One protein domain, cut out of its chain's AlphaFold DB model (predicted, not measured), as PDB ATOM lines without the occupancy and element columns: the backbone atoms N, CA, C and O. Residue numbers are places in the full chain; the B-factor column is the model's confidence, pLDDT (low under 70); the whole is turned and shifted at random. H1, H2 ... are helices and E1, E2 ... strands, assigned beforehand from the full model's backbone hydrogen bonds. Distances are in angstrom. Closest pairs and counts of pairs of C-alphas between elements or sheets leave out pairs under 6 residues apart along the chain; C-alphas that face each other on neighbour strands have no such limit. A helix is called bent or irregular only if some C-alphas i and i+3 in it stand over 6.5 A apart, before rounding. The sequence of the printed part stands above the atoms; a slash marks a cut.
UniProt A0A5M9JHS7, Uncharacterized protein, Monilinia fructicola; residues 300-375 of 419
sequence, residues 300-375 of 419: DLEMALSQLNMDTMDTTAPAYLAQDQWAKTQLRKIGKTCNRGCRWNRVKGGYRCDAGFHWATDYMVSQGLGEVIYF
ATOM      1  N   ASP A 300      69.779  70.114 322.320       90.06
ATOM      2  CA  ASP A 300      70.790  69.172 321.838       90.06
ATOM      3  C   ASP A 300      70.874  69.145 320.305       90.06
ATOM      4  O   ASP A 300      71.952  68.928 319.757       90.06
ATOM      5  N   LEU A 301      69.761  69.388 319.602       91.44
ATOM      6  CA  LEU A 301      69.754  69.497 318.144       91.44
ATOM      7  C   LEU A 301      70.488  70.756 317.669       91.44
ATOM      8  O   LEU A 301      71.286  70.686 316.734       91.44
ATOM      9  N   GLU A 302      70.238  71.894 318.317       93.69
ATOM     10  CA  GLU A 302      70.927  73.155 318.031       93.69
ATOM     11  C   GLU A 302      72.436  73.028 318.279       93.69
ATOM     12  O   GLU A 302      73.252  73.404 317.428       93.69
ATOM     13  N   MET A 303      72.808  72.408 319.399       95.44
ATOM     14  CA  MET A 303      74.196  72.096 319.713       95.44
ATOM     15  C   MET A 303      74.776  71.116 318.685       95.44
ATOM     16  O   MET A 303      75.872  71.330 318.182       95.44
ATOM     17  N   ALA A 304      74.053  70.081 318.262       94.06
ATOM     18  CA  ALA A 304      74.548  69.154 317.248       94.06
ATOM     19  C   ALA A 304      74.864  69.862 315.923       94.06
ATOM     20  O   ALA A 304      75.961  69.710 315.383       94.06
ATOM     21  N   LEU A 305      73.954  70.696 315.426       93.62
ATOM     22  CA  LEU A 305      74.133  71.427 314.170       93.62
ATOM     23  C   LEU A 305      75.269  72.450 314.239       93.62
ATOM     24  O   LEU A 305      76.030  72.602 313.282       93.62
ATOM     25  N   SER A 306      75.432  73.096 315.393       95.25
ATOM     26  CA  SER A 306      76.490  74.081 315.619       95.25
ATOM     27  C   SER A 306      77.899  73.475 315.564       95.25
ATOM     28  O   SER A 306      78.866  74.209 315.363       95.25
ATOM     29  N   GLN A 307      78.053  72.142 315.668       95.69
ATOM     30  CA  GLN A 307      79.368  71.487 315.578       95.69
ATOM     31  C   GLN A 307      80.053  71.732 314.239       95.69
ATOM     32  O   GLN A 307      81.270  71.869 314.201       95.69
ATOM     33  N   LEU A 308      79.287  71.844 313.151       95.38
ATOM     34  CA  LEU A 308      79.845  72.037 311.811       95.38
ATOM     35  C   LEU A 308      80.571  73.383 311.650       95.38
ATOM     36  O   LEU A 308      81.392  73.524 310.750       95.38
ATOM     37  N   ASN A 309      80.302  74.349 312.536       96.12
ATOM     38  CA  ASN A 309      80.888  75.688 312.495       96.12
ATOM     39  C   ASN A 309      81.912  75.938 313.613       96.12
ATOM     40  O   ASN A 309      82.457  77.039 313.698       96.12
ATOM     41  N   MET A 310      82.212  74.938 314.447       95.81
ATOM     42  CA  MET A 310      83.134  75.062 315.584       95.81
ATOM     43  C   MET A 310      84.513  75.607 315.198       95.81
ATOM     44  O   MET A 310      85.060  76.440 315.911       95.81
ATOM     45  N   ASP A 311      85.059  75.189 314.053       96.19
ATOM     46  CA  ASP A 311      86.377  75.638 313.574       96.19
ATOM     47  C   ASP A 311      86.423  77.128 313.191       96.19
ATOM     48  O   ASP A 311      87.505  77.691 313.033       96.19
ATOM     49  N   THR A 312      85.261  77.759 313.018       96.38
ATOM     50  CA  THR A 312      85.137  79.186 312.681       96.38
ATOM     51  C   THR A 312      84.808  80.058 313.891       96.38
ATOM     52  O   THR A 312      84.845  81.282 313.791       96.38
ATOM     53  N   MET A 313      84.480  79.442 315.029       95.31
ATOM     54  CA  MET A 313      84.163  80.156 316.260       95.31
ATOM     55  C   MET A 313      85.438  80.654 316.945       95.31
ATOM     56  O   MET A 313      86.496  80.029 316.873       95.31
ATOM     57  N   ASP A 314      85.324  81.770 317.661       96.69
ATOM     58  CA  ASP A 314      86.392  82.238 318.539       96.69
ATOM     59  C   ASP A 314      86.560  81.262 319.712       96.69
ATOM     60  O   ASP A 314      85.650  81.067 320.518       96.69
ATOM     61  N   THR A 315      87.749  80.668 319.817       95.69
ATOM     62  CA  THR A 315      88.101  79.696 320.864       95.69
ATOM     63  C   THR A 315      88.014  80.247 322.290       95.69
ATOM     64  O   THR A 315      87.956  79.469 323.241       95.69
ATOM     65  N   THR A 316      88.003  81.573 322.455       96.38
ATOM     66  CA  THR A 316      87.852  82.240 323.756       96.38
ATOM     67  C   THR A 316      86.399  82.582 324.086       96.38
ATOM     68  O   THR A 316      86.089  82.907 325.235       96.38
ATOM     69  N   ALA A 317      85.487  82.477 323.114       97.19
ATOM     70  CA  ALA A 317      84.092  82.828 323.307       97.19
ATOM     71  C   ALA A 317      83.359  81.796 324.188       97.19
ATOM     72  O   ALA A 317      83.539  80.585 324.017       97.19
ATOM     73  N   PRO A 318      82.438  82.236 325.069       97.50
ATOM     74  CA  PRO A 318      81.631  81.332 325.893       97.50
ATOM     75  C   PRO A 318      80.841  80.294 325.084       97.50
ATOM     76  O   PRO A 318      80.705  79.151 325.516       97.50
ATOM     77  N   ALA A 319      80.363  80.669 323.892       95.75
ATOM     78  CA  ALA A 319      79.629  79.770 323.001       95.75
ATOM     79  C   ALA A 319      80.486  78.578 322.548       95.75
ATOM     80  O   ALA A 319      80.019  77.443 322.574       95.75
ATOM     81  N   TYR A 320      81.758  78.817 322.212       97.12
ATOM     82  CA  TYR A 320      82.690  77.755 321.843       97.12
ATOM     83  C   TYR A 320      82.935  76.796 323.012       97.12
ATOM     84  O   TYR A 320      82.888  75.582 322.840       97.12
ATOM     85  N   LEU A 321      83.138  77.327 324.223       97.25
ATOM     86  CA  LEU A 321      83.353  76.509 325.420       97.25
ATOM     87  C   LEU A 321      82.139  75.629 325.746       97.25
ATOM     88  O   LEU A 321      82.301  74.443 326.037       97.25
ATOM     89  N   ALA A 322      80.928  76.185 325.658       96.62
ATOM     90  CA  ALA A 322      79.691  75.435 325.861       96.62
ATOM     91  C   ALA A 322      79.541  74.312 324.822       96.62
ATOM     92  O   ALA A 322      79.221  73.172 325.165       96.62
ATOM     93  N   GLN A 323      79.841  74.621 323.562       96.81
ATOM     94  CA  GLN A 323      79.763  73.706 322.430       96.81
ATOM     95  C   GLN A 323      80.778  72.555 322.519       96.81
ATOM     96  O   GLN A 323      80.435  71.387 322.304       96.81
ATOM     97  N   ASP A 324      82.014  72.870 322.896       97.19
ATOM     98  CA  ASP A 324      83.091  71.915 323.151       97.19
ATOM     99  C   ASP A 324      82.756  70.996 324.337       97.19
ATOM    100  O   ASP A 324      82.870  69.767 324.256       97.19
ATOM    101  N   GLN A 325      82.263  71.566 325.439       96.50
ATOM    102  CA  GLN A 325      81.863  70.807 326.623       96.50
ATOM    103  C   GLN A 325      80.670  69.886 326.348       96.50
ATOM    104  O   GLN A 325      80.652  68.737 326.814       96.50
ATOM    105  N   TRP A 326      79.688  70.356 325.579       95.56
ATOM    106  CA  TRP A 326      78.556  69.550 325.141       95.56
ATOM    107  C   TRP A 326      79.026  68.357 324.307       95.56
ATOM    108  O   TRP A 326      78.743  67.214 324.674       95.56
ATOM    109  N   ALA A 327      79.843  68.576 323.272       94.94
ATOM    110  CA  ALA A 327      80.345  67.494 322.424       94.94
ATOM    111  C   ALA A 327      81.168  66.471 323.205       94.94
ATOM    112  O   ALA A 327      80.940  65.268 323.080       94.94
ATOM    113  N   LYS A 328      82.072  66.922 324.084       93.56
ATOM    114  CA  LYS A 328      82.829  66.031 324.981       93.56
ATOM    115  C   LYS A 328      81.911  65.225 325.896       93.56
ATOM    116  O   LYS A 328      82.254  64.115 326.299       93.56
ATOM    117  N   THR A 329      80.751  65.759 326.266       91.19
ATOM    118  CA  THR A 329      79.750  65.036 327.058       91.19
ATOM    119  C   THR A 329      79.026  63.993 326.217       91.19
ATOM    120  O   THR A 329      78.914  62.852 326.662       91.19
ATOM    121  N   GLN A 330      78.636  64.323 324.985       90.44
ATOM    122  CA  GLN A 330      78.043  63.354 324.059       90.44
ATOM    123  C   GLN A 330      79.027  62.219 323.731       90.44
ATOM    124  O   GLN A 330      78.694  61.048 323.883       90.44
ATOM    125  N   LEU A 331      80.289  62.537 323.427       90.31
ATOM    126  CA  LEU A 331      81.337  61.544 323.163       90.31
ATOM    127  C   LEU A 331      81.600  60.619 324.360       90.31
ATOM    128  O   LEU A 331      81.922  59.450 324.161       90.31
ATOM    129  N   ARG A 332      81.434  61.108 325.598       87.31
ATOM    130  CA  ARG A 332      81.520  60.286 326.819       87.31
ATOM    131  C   ARG A 332      80.303  59.380 327.015       87.31
ATOM    132  O   ARG A 332      80.473  58.253 327.472       87.31
ATOM    133  N   LYS A 333      79.096  59.859 326.687       84.75
ATOM    134  CA  LYS A 333      77.844  59.083 326.791       84.75
ATOM    135  C   LYS A 333      77.816  57.908 325.826       84.75
ATOM    136  O   LYS A 333      77.255  56.863 326.143       84.75
ATOM    137  N   ILE A 334      78.433  58.067 324.660       76.88
ATOM    138  CA  ILE A 334      78.556  57.010 323.663       76.88
ATOM    139  C   ILE A 334      79.632  56.054 324.188       76.88
ATOM    140  O   ILE A 334      80.798  56.122 323.812       76.88
ATOM    141  N   GLY A 335      79.226  55.212 325.147       54.84
ATOM    142  CA  GLY A 335      80.039  54.385 326.053       54.84
ATOM    143  C   GLY A 335      80.878  53.287 325.395       54.84
ATOM    144  O   GLY A 335      81.147  52.258 326.005       54.84
ATOM    145  N   LYS A 336      81.287  53.497 324.146       59.66
ATOM    146  CA  LYS A 336      82.166  52.648 323.338       59.66
ATOM    147  C   LYS A 336      83.303  53.436 322.684       59.66
ATOM    148  O   LYS A 336      84.264  52.840 322.211       59.66
ATOM    149  N   THR A 337      83.233  54.769 322.667       68.19
ATOM    150  CA  THR A 337      84.175  55.610 321.918       68.19
ATOM    151  C   THR A 337      85.597  55.531 322.475       68.19
ATOM    152  O   THR A 337      86.561  55.524 321.720       68.19
ATOM    153  N   CYS A 338      85.762  55.407 323.797       77.62
ATOM    154  CA  CYS A 338      87.036  55.048 324.411       77.62
ATOM    155  C   CYS A 338      86.841  54.118 325.610       77.62
ATOM    156  O   CYS A 338      86.486  54.568 326.697       77.62
ATOM    157  N   ASN A 339      87.195  52.840 325.453       75.81
ATOM    158  CA  ASN A 339      87.114  51.841 326.530       75.81
ATOM    159  C   ASN A 339      87.939  52.205 327.780       75.81
ATOM    160  O   ASN A 339      87.693  51.684 328.863       75.81
ATOM    161  N   ARG A 340      88.922  53.104 327.649       81.94
ATOM    162  CA  ARG A 340      89.754  53.581 328.764       81.94
ATOM    163  C   ARG A 340      89.143  54.778 329.507       81.94
ATOM    164  O   ARG A 340      89.586  55.105 330.607       81.94
ATOM    165  N   GLY A 341      88.112  55.414 328.946       84.44
ATOM    166  CA  GLY A 341      87.532  56.648 329.480       84.44
ATOM    167  C   GLY A 341      88.492  57.838 329.407       84.44
ATOM    168  O   GLY A 341      88.473  58.692 330.289       84.44
ATOM    169  N   CYS A 342      89.368  57.861 328.401       89.25
ATOM    170  CA  CYS A 342      90.279  58.977 328.153       89.25
ATOM    171  C   CYS A 342      89.508  60.266 327.842       89.25
ATOM    172  O   CYS A 342      88.355  60.218 327.399       89.25
ATOM    173  N   ARG A 343      90.150  61.422 328.051       91.94
ATOM    174  CA  ARG A 343      89.531  62.697 327.694       91.94
ATOM    175  C   ARG A 343      89.549  62.859 326.179       91.94
ATOM    176  O   ARG A 343      90.366  62.272 325.469       91.94
ATOM    177  N   TRP A 344      88.589  63.634 325.704       93.31
ATOM    178  CA  TRP A 344      88.506  64.061 324.320       93.31
ATOM    179  C   TRP A 344      89.044  65.476 324.248       93.31
ATOM    180  O   TRP A 344      88.608  66.328 325.020       93.31
ATOM    181  N   ASN A 345      89.964  65.717 323.326       94.94
ATOM    182  CA  ASN A 345      90.491  67.035 323.027       94.94
ATOM    183  C   ASN A 345      89.955  67.496 321.691       94.94
ATOM    184  O   ASN A 345      89.898  66.726 320.727       94.94
ATOM    185  N   ARG A 346      89.605  68.773 321.639       95.94
ATOM    186  CA  ARG A 346      89.263  69.430 320.394       95.94
ATOM    187  C   ARG A 346      90.485  69.463 319.479       95.94
ATOM    188  O   ARG A 346      91.579  69.820 319.908       95.94
ATOM    189  N   VAL A 347      90.286  69.097 318.221       95.44
ATOM    190  CA  VAL A 347      91.243  69.271 317.127       95.44
ATOM    191  C   VAL A 347      90.519  69.934 315.959       95.44
ATOM    192  O   VAL A 347      89.291  69.960 315.925       95.44
ATOM    193  N   LYS A 348      91.259  70.478 314.992       95.44
ATOM    194  CA  LYS A 348      90.634  71.026 313.782       95.44
ATOM    195  C   LYS A 348      89.775  69.945 313.114       95.44
ATOM    196  O   LYS A 348      90.283  68.848 312.883       95.44
ATOM    197  N   GLY A 349      88.506  70.246 312.854       94.94
ATOM    198  CA  GLY A 349      87.524  69.363 312.219       94.94
ATOM    199  C   GLY A 349      86.980  68.216 313.081       94.94
ATOM    200  O   GLY A 349      86.338  67.310 312.537       94.94
ATOM    201  N   GLY A 350      87.260  68.176 314.390       95.31
ATOM    202  CA  GLY A 350      86.730  67.115 315.247       95.31
ATOM    203  C   GLY A 350      87.338  67.005 316.642       95.31
ATOM    204  O   GLY A 350      87.820  67.963 317.240       95.31
ATOM    205  N   TYR A 351      87.333  65.785 317.174       95.00
ATOM    206  CA  TYR A 351      87.825  65.460 318.507       95.00
ATOM    207  C   TYR A 351      88.733  64.242 318.471       95.00
ATOM    208  O   TYR A 351      88.389  63.215 317.886       95.00
ATOM    209  N   ARG A 352      89.871  64.333 319.156       93.44
ATOM    210  CA  ARG A 352      90.822  63.236 319.335       93.44
ATOM    211  C   ARG A 352      90.859  62.821 320.798       93.44
ATOM    212  O   ARG A 352      90.936  63.656 321.692       93.44
ATOM    213  N   CYS A 353      90.822  61.525 321.041       93.00
ATOM    214  CA  CYS A 353      91.024  60.954 322.369       93.00
ATOM    215  C   CYS A 353      92.482  61.130 322.835       93.00
ATOM    216  O   CYS A 353      93.391  60.958 322.024       93.00
ATOM    217  N   ASP A 354      92.723  61.384 324.129       90.88
ATOM    218  CA  ASP A 354      94.072  61.529 324.723       90.88
ATOM    219  C   ASP A 354      94.985  60.331 324.452       90.88
ATOM    220  O   ASP A 354      96.189  60.487 324.280       90.88
ATOM    221  N   ALA A 355      94.418  59.122 324.387       88.12
ATOM    222  CA  ALA A 355      95.185  57.922 324.059       88.12
ATOM    223  C   ALA A 355      95.665  57.903 322.597       88.12
ATOM    224  O   ALA A 355      96.439  57.033 322.219       88.12
ATOM    225  N   GLY A 356      95.179  58.819 321.758       85.62
ATOM    226  CA  GLY A 356      95.633  59.032 320.391       85.62
ATOM    227  C   GLY A 356      95.008  58.120 319.336       85.62
ATOM    228  O   GLY A 356      95.148  58.436 318.156       85.62
ATOM    229  N   PHE A 357      94.309  57.050 319.735       84.81
ATOM    230  CA  PHE A 357      93.800  56.003 318.832       84.81
ATOM    231  C   PHE A 357      92.363  56.199 318.344       84.81
ATOM    232  O   PHE A 357      91.919  55.459 317.472       84.81
ATOM    233  N   HIS A 358      91.624  57.148 318.915       89.00
ATOM    234  CA  HIS A 358      90.208  57.354 318.618       89.00
ATOM    235  C   HIS A 358      89.979  58.768 318.117       89.00
ATOM    236  O   HIS A 358      90.510  59.730 318.688       89.00
ATOM    237  N   TRP A 359      89.153  58.879 317.085       90.31
ATOM    238  CA  TRP A 359      88.802  60.150 316.485       90.31
ATOM    239  C   TRP A 359      87.320  60.198 316.097       90.31
ATOM    240  O   TRP A 359      86.731  59.176 315.737       90.31
ATOM    241  N   ALA A 360      86.734  61.390 316.196       92.69
ATOM    242  CA  ALA A 360      85.370  61.698 315.784       92.69
ATOM    243  C   ALA A 360      85.359  63.043 315.046       92.69
ATOM    244  O   ALA A 360      85.877  64.030 315.569       92.69
ATOM    245  N   THR A 361      84.788  63.090 313.843       94.19
ATOM    246  CA  THR A 361      84.623  64.350 313.092       94.19
ATOM    247  C   THR A 361      83.483  65.185 313.660       94.19
ATOM    248  O   THR A 361      82.544  64.641 314.238       94.19
ATOM    249  N   ASP A 362      83.490  66.487 313.389       95.12
ATOM    250  CA  ASP A 362      82.347  67.366 313.687       95.12
ATOM    251  C   ASP A 362      81.055  66.903 313.037       95.12
ATOM    252  O   ASP A 362      79.984  66.994 313.632       95.12
ATOM    253  N   TYR A 363      81.166  66.353 311.830       93.88
ATOM    254  CA  TYR A 363      80.040  65.751 311.141       93.88
ATOM    255  C   TYR A 363      79.497  64.531 311.898       93.88
ATOM    256  O   TYR A 363      78.297  64.404 312.098       93.88
ATOM    257  N   MET A 364      80.364  63.646 312.384       91.75
ATOM    258  CA  MET A 364      79.944  62.493 313.187       91.75
ATOM    259  C   MET A 364      79.289  62.932 314.501       91.75
ATOM    260  O   MET A 364      78.231  62.416 314.861       91.75
ATOM    261  N   VAL A 365      79.861  63.939 315.171       92.69
ATOM    262  CA  VAL A 365      79.276  64.509 316.393       92.69
ATOM    263  C   VAL A 365      77.926  65.179 316.108       92.69
ATOM    264  O   VAL A 365      77.014  65.013 316.909       92.69
ATOM    265  N   SER A 366      77.749  65.877 314.979       93.19
ATOM    266  CA  SER A 366      76.479  66.537 314.621       93.19
ATOM    267  C   SER A 366      75.369  65.560 314.233       93.19
ATOM    268  O   SER A 366      74.185  65.812 314.459       93.19
ATOM    269  N   GLN A 367      75.732  64.406 313.677       89.19
ATOM    270  CA  GLN A 367      74.775  63.341 313.391       89.19
ATOM    271  C   GLN A 367      74.388  62.547 314.647       89.19
ATOM    272  O   GLN A 367      73.480  61.722 314.590       89.19
ATOM    273  N   GLY A 368      75.071  62.763 315.775       84.25
ATOM    274  CA  GLY A 368      74.973  61.898 316.954       84.25
ATOM    275  C   GLY A 368      75.599  60.538 316.753       84.25
ATOM    276  O   GLY A 368      75.565  59.706 317.648       84.25
ATOM    277  N   LEU A 369      76.233  60.318 315.608       73.00
ATOM    278  CA  LEU A 369      76.930  59.093 315.288       73.00
ATOM    279  C   LEU A 369      78.296  59.145 315.964       73.00
ATOM    280  O   LEU A 369      79.304  59.444 315.338       73.00
ATOM    281  N   GLY A 370      78.359  58.824 317.254       61.91
ATOM    282  CA  GLY A 370      79.640  58.637 317.943       61.91
ATOM    283  C   GLY A 370      80.352  57.348 317.556       61.91
ATOM    284  O   GLY A 370      81.024  56.752 318.396       61.91
ATOM    285  N   GLU A 371      80.197  56.882 316.314       61.47
ATOM    286  CA  GLU A 371      81.125  55.898 315.784       61.47
ATOM    287  C   GLU A 371      82.523  56.509 315.861       61.47
ATOM    288  O   GLU A 371      82.764  57.640 315.451       61.47
ATOM    289  N   VAL A 372      83.449  55.785 316.470       63.69
ATOM    290  CA  VAL A 372      84.835  56.217 316.557       63.69
ATOM    291  C   VAL A 372      85.598  55.574 315.433       63.69
ATOM    292  O   VAL A 372      85.534  54.361 315.240       63.69
ATOM    293  N   ILE A 373      86.370  56.385 314.724       70.19
ATOM    294  CA  ILE A 373      87.385  55.859 313.829       70.19
ATOM    295  C   ILE A 373      88.558  55.431 314.714       70.19
ATOM    296  O   ILE A 373      89.207  56.264 315.356       70.19
ATOM    297  N   TYR A 374      88.777  54.117 314.796       66.56
ATOM    298  CA  TYR A 374      89.925  53.533 315.479       66.56
ATOM    299  C   TYR A 374      91.114  53.517 314.526       66.56
ATOM    300  O   TYR A 374      91.056  52.949 313.438       66.56
ATOM    301  N   PHE A 375      92.226  54.085 314.968       60.94
ATOM    302  CA  PHE A 375      93.511  53.890 314.322       60.94
ATOM    303  C   PHE A 375      94.195  52.703 314.970       60.94
ATOM    304  O   PHE A 375      94.827  52.836 316.018       60.94
TER     305      PHE A 375
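What this domain is: This is residues 300 to 375 of the 419 residues of an uncharacterized protein of Monilinia fructicola (UniProt A0A5M9JHS7). A small sheet of three short strands is covered on one face by the long helix H2, which runs slantwise over it. H1 crosses H2 steeply at one end of the sheet, and the short H3, following E3, packs on H1 there. The printed part has 76 residues, in the order H1 H2 E1 E2 E3 H3; the antiparallel sheet has the order E1, E2, E3, and the class is mixed, helices and strands. It is compact, with a radius of gyration of the C-alphas of 11.4 A and spans of 30 by 22 by 16 A.

Where its parts are: H1, residues 300 to 312, begins with C-alpha 300 at (70.790, 69.172, 321.838) and is 19.7 A long; it is irregular, with C-alphas 308 and 311 7.7 A apart. H2, residues 318 to 333, is 22.6 A long. E1 is residues 344 to 347, 9.3 A, E2 350 to 353, 10.3 A, and E3 358 to 361, 10.5 A. H3, residues 362 to 366, 6.0 A, ends with C-alpha 366 at (76.479, 66.537, 314.621).

How they stand to each other: H1 touches H2, closest at the C-alphas of Met 303 and Gln 323, 6.4 A, at a steep tilt of 61 degrees, opposite ways. H1 touches H3, closest at the C-alphas of Ala 304 and Ser 366, 4.2 A. H2 is on the sheet at a height of 9.4 A. The strands form a meander, each the antiparallel neighbour of the one before: N 345 and O 352 are 2.8 A apart, N 351 and O 360 2.8 A. Every O i to N i+4 pair is within hydrogen-bond range in H2 and H3; in H1 4 of 9 are, and 8 of 10 O i to N i+3 pairs.

The domain as a whole: The C-alphas of Pro 318 and Phe 375 are the two farthest apart, 32.1 A. The printed part has no cut and no long link. Residues 335 to 337, 370 to 372 and 374 to 375 have pLDDT under 70.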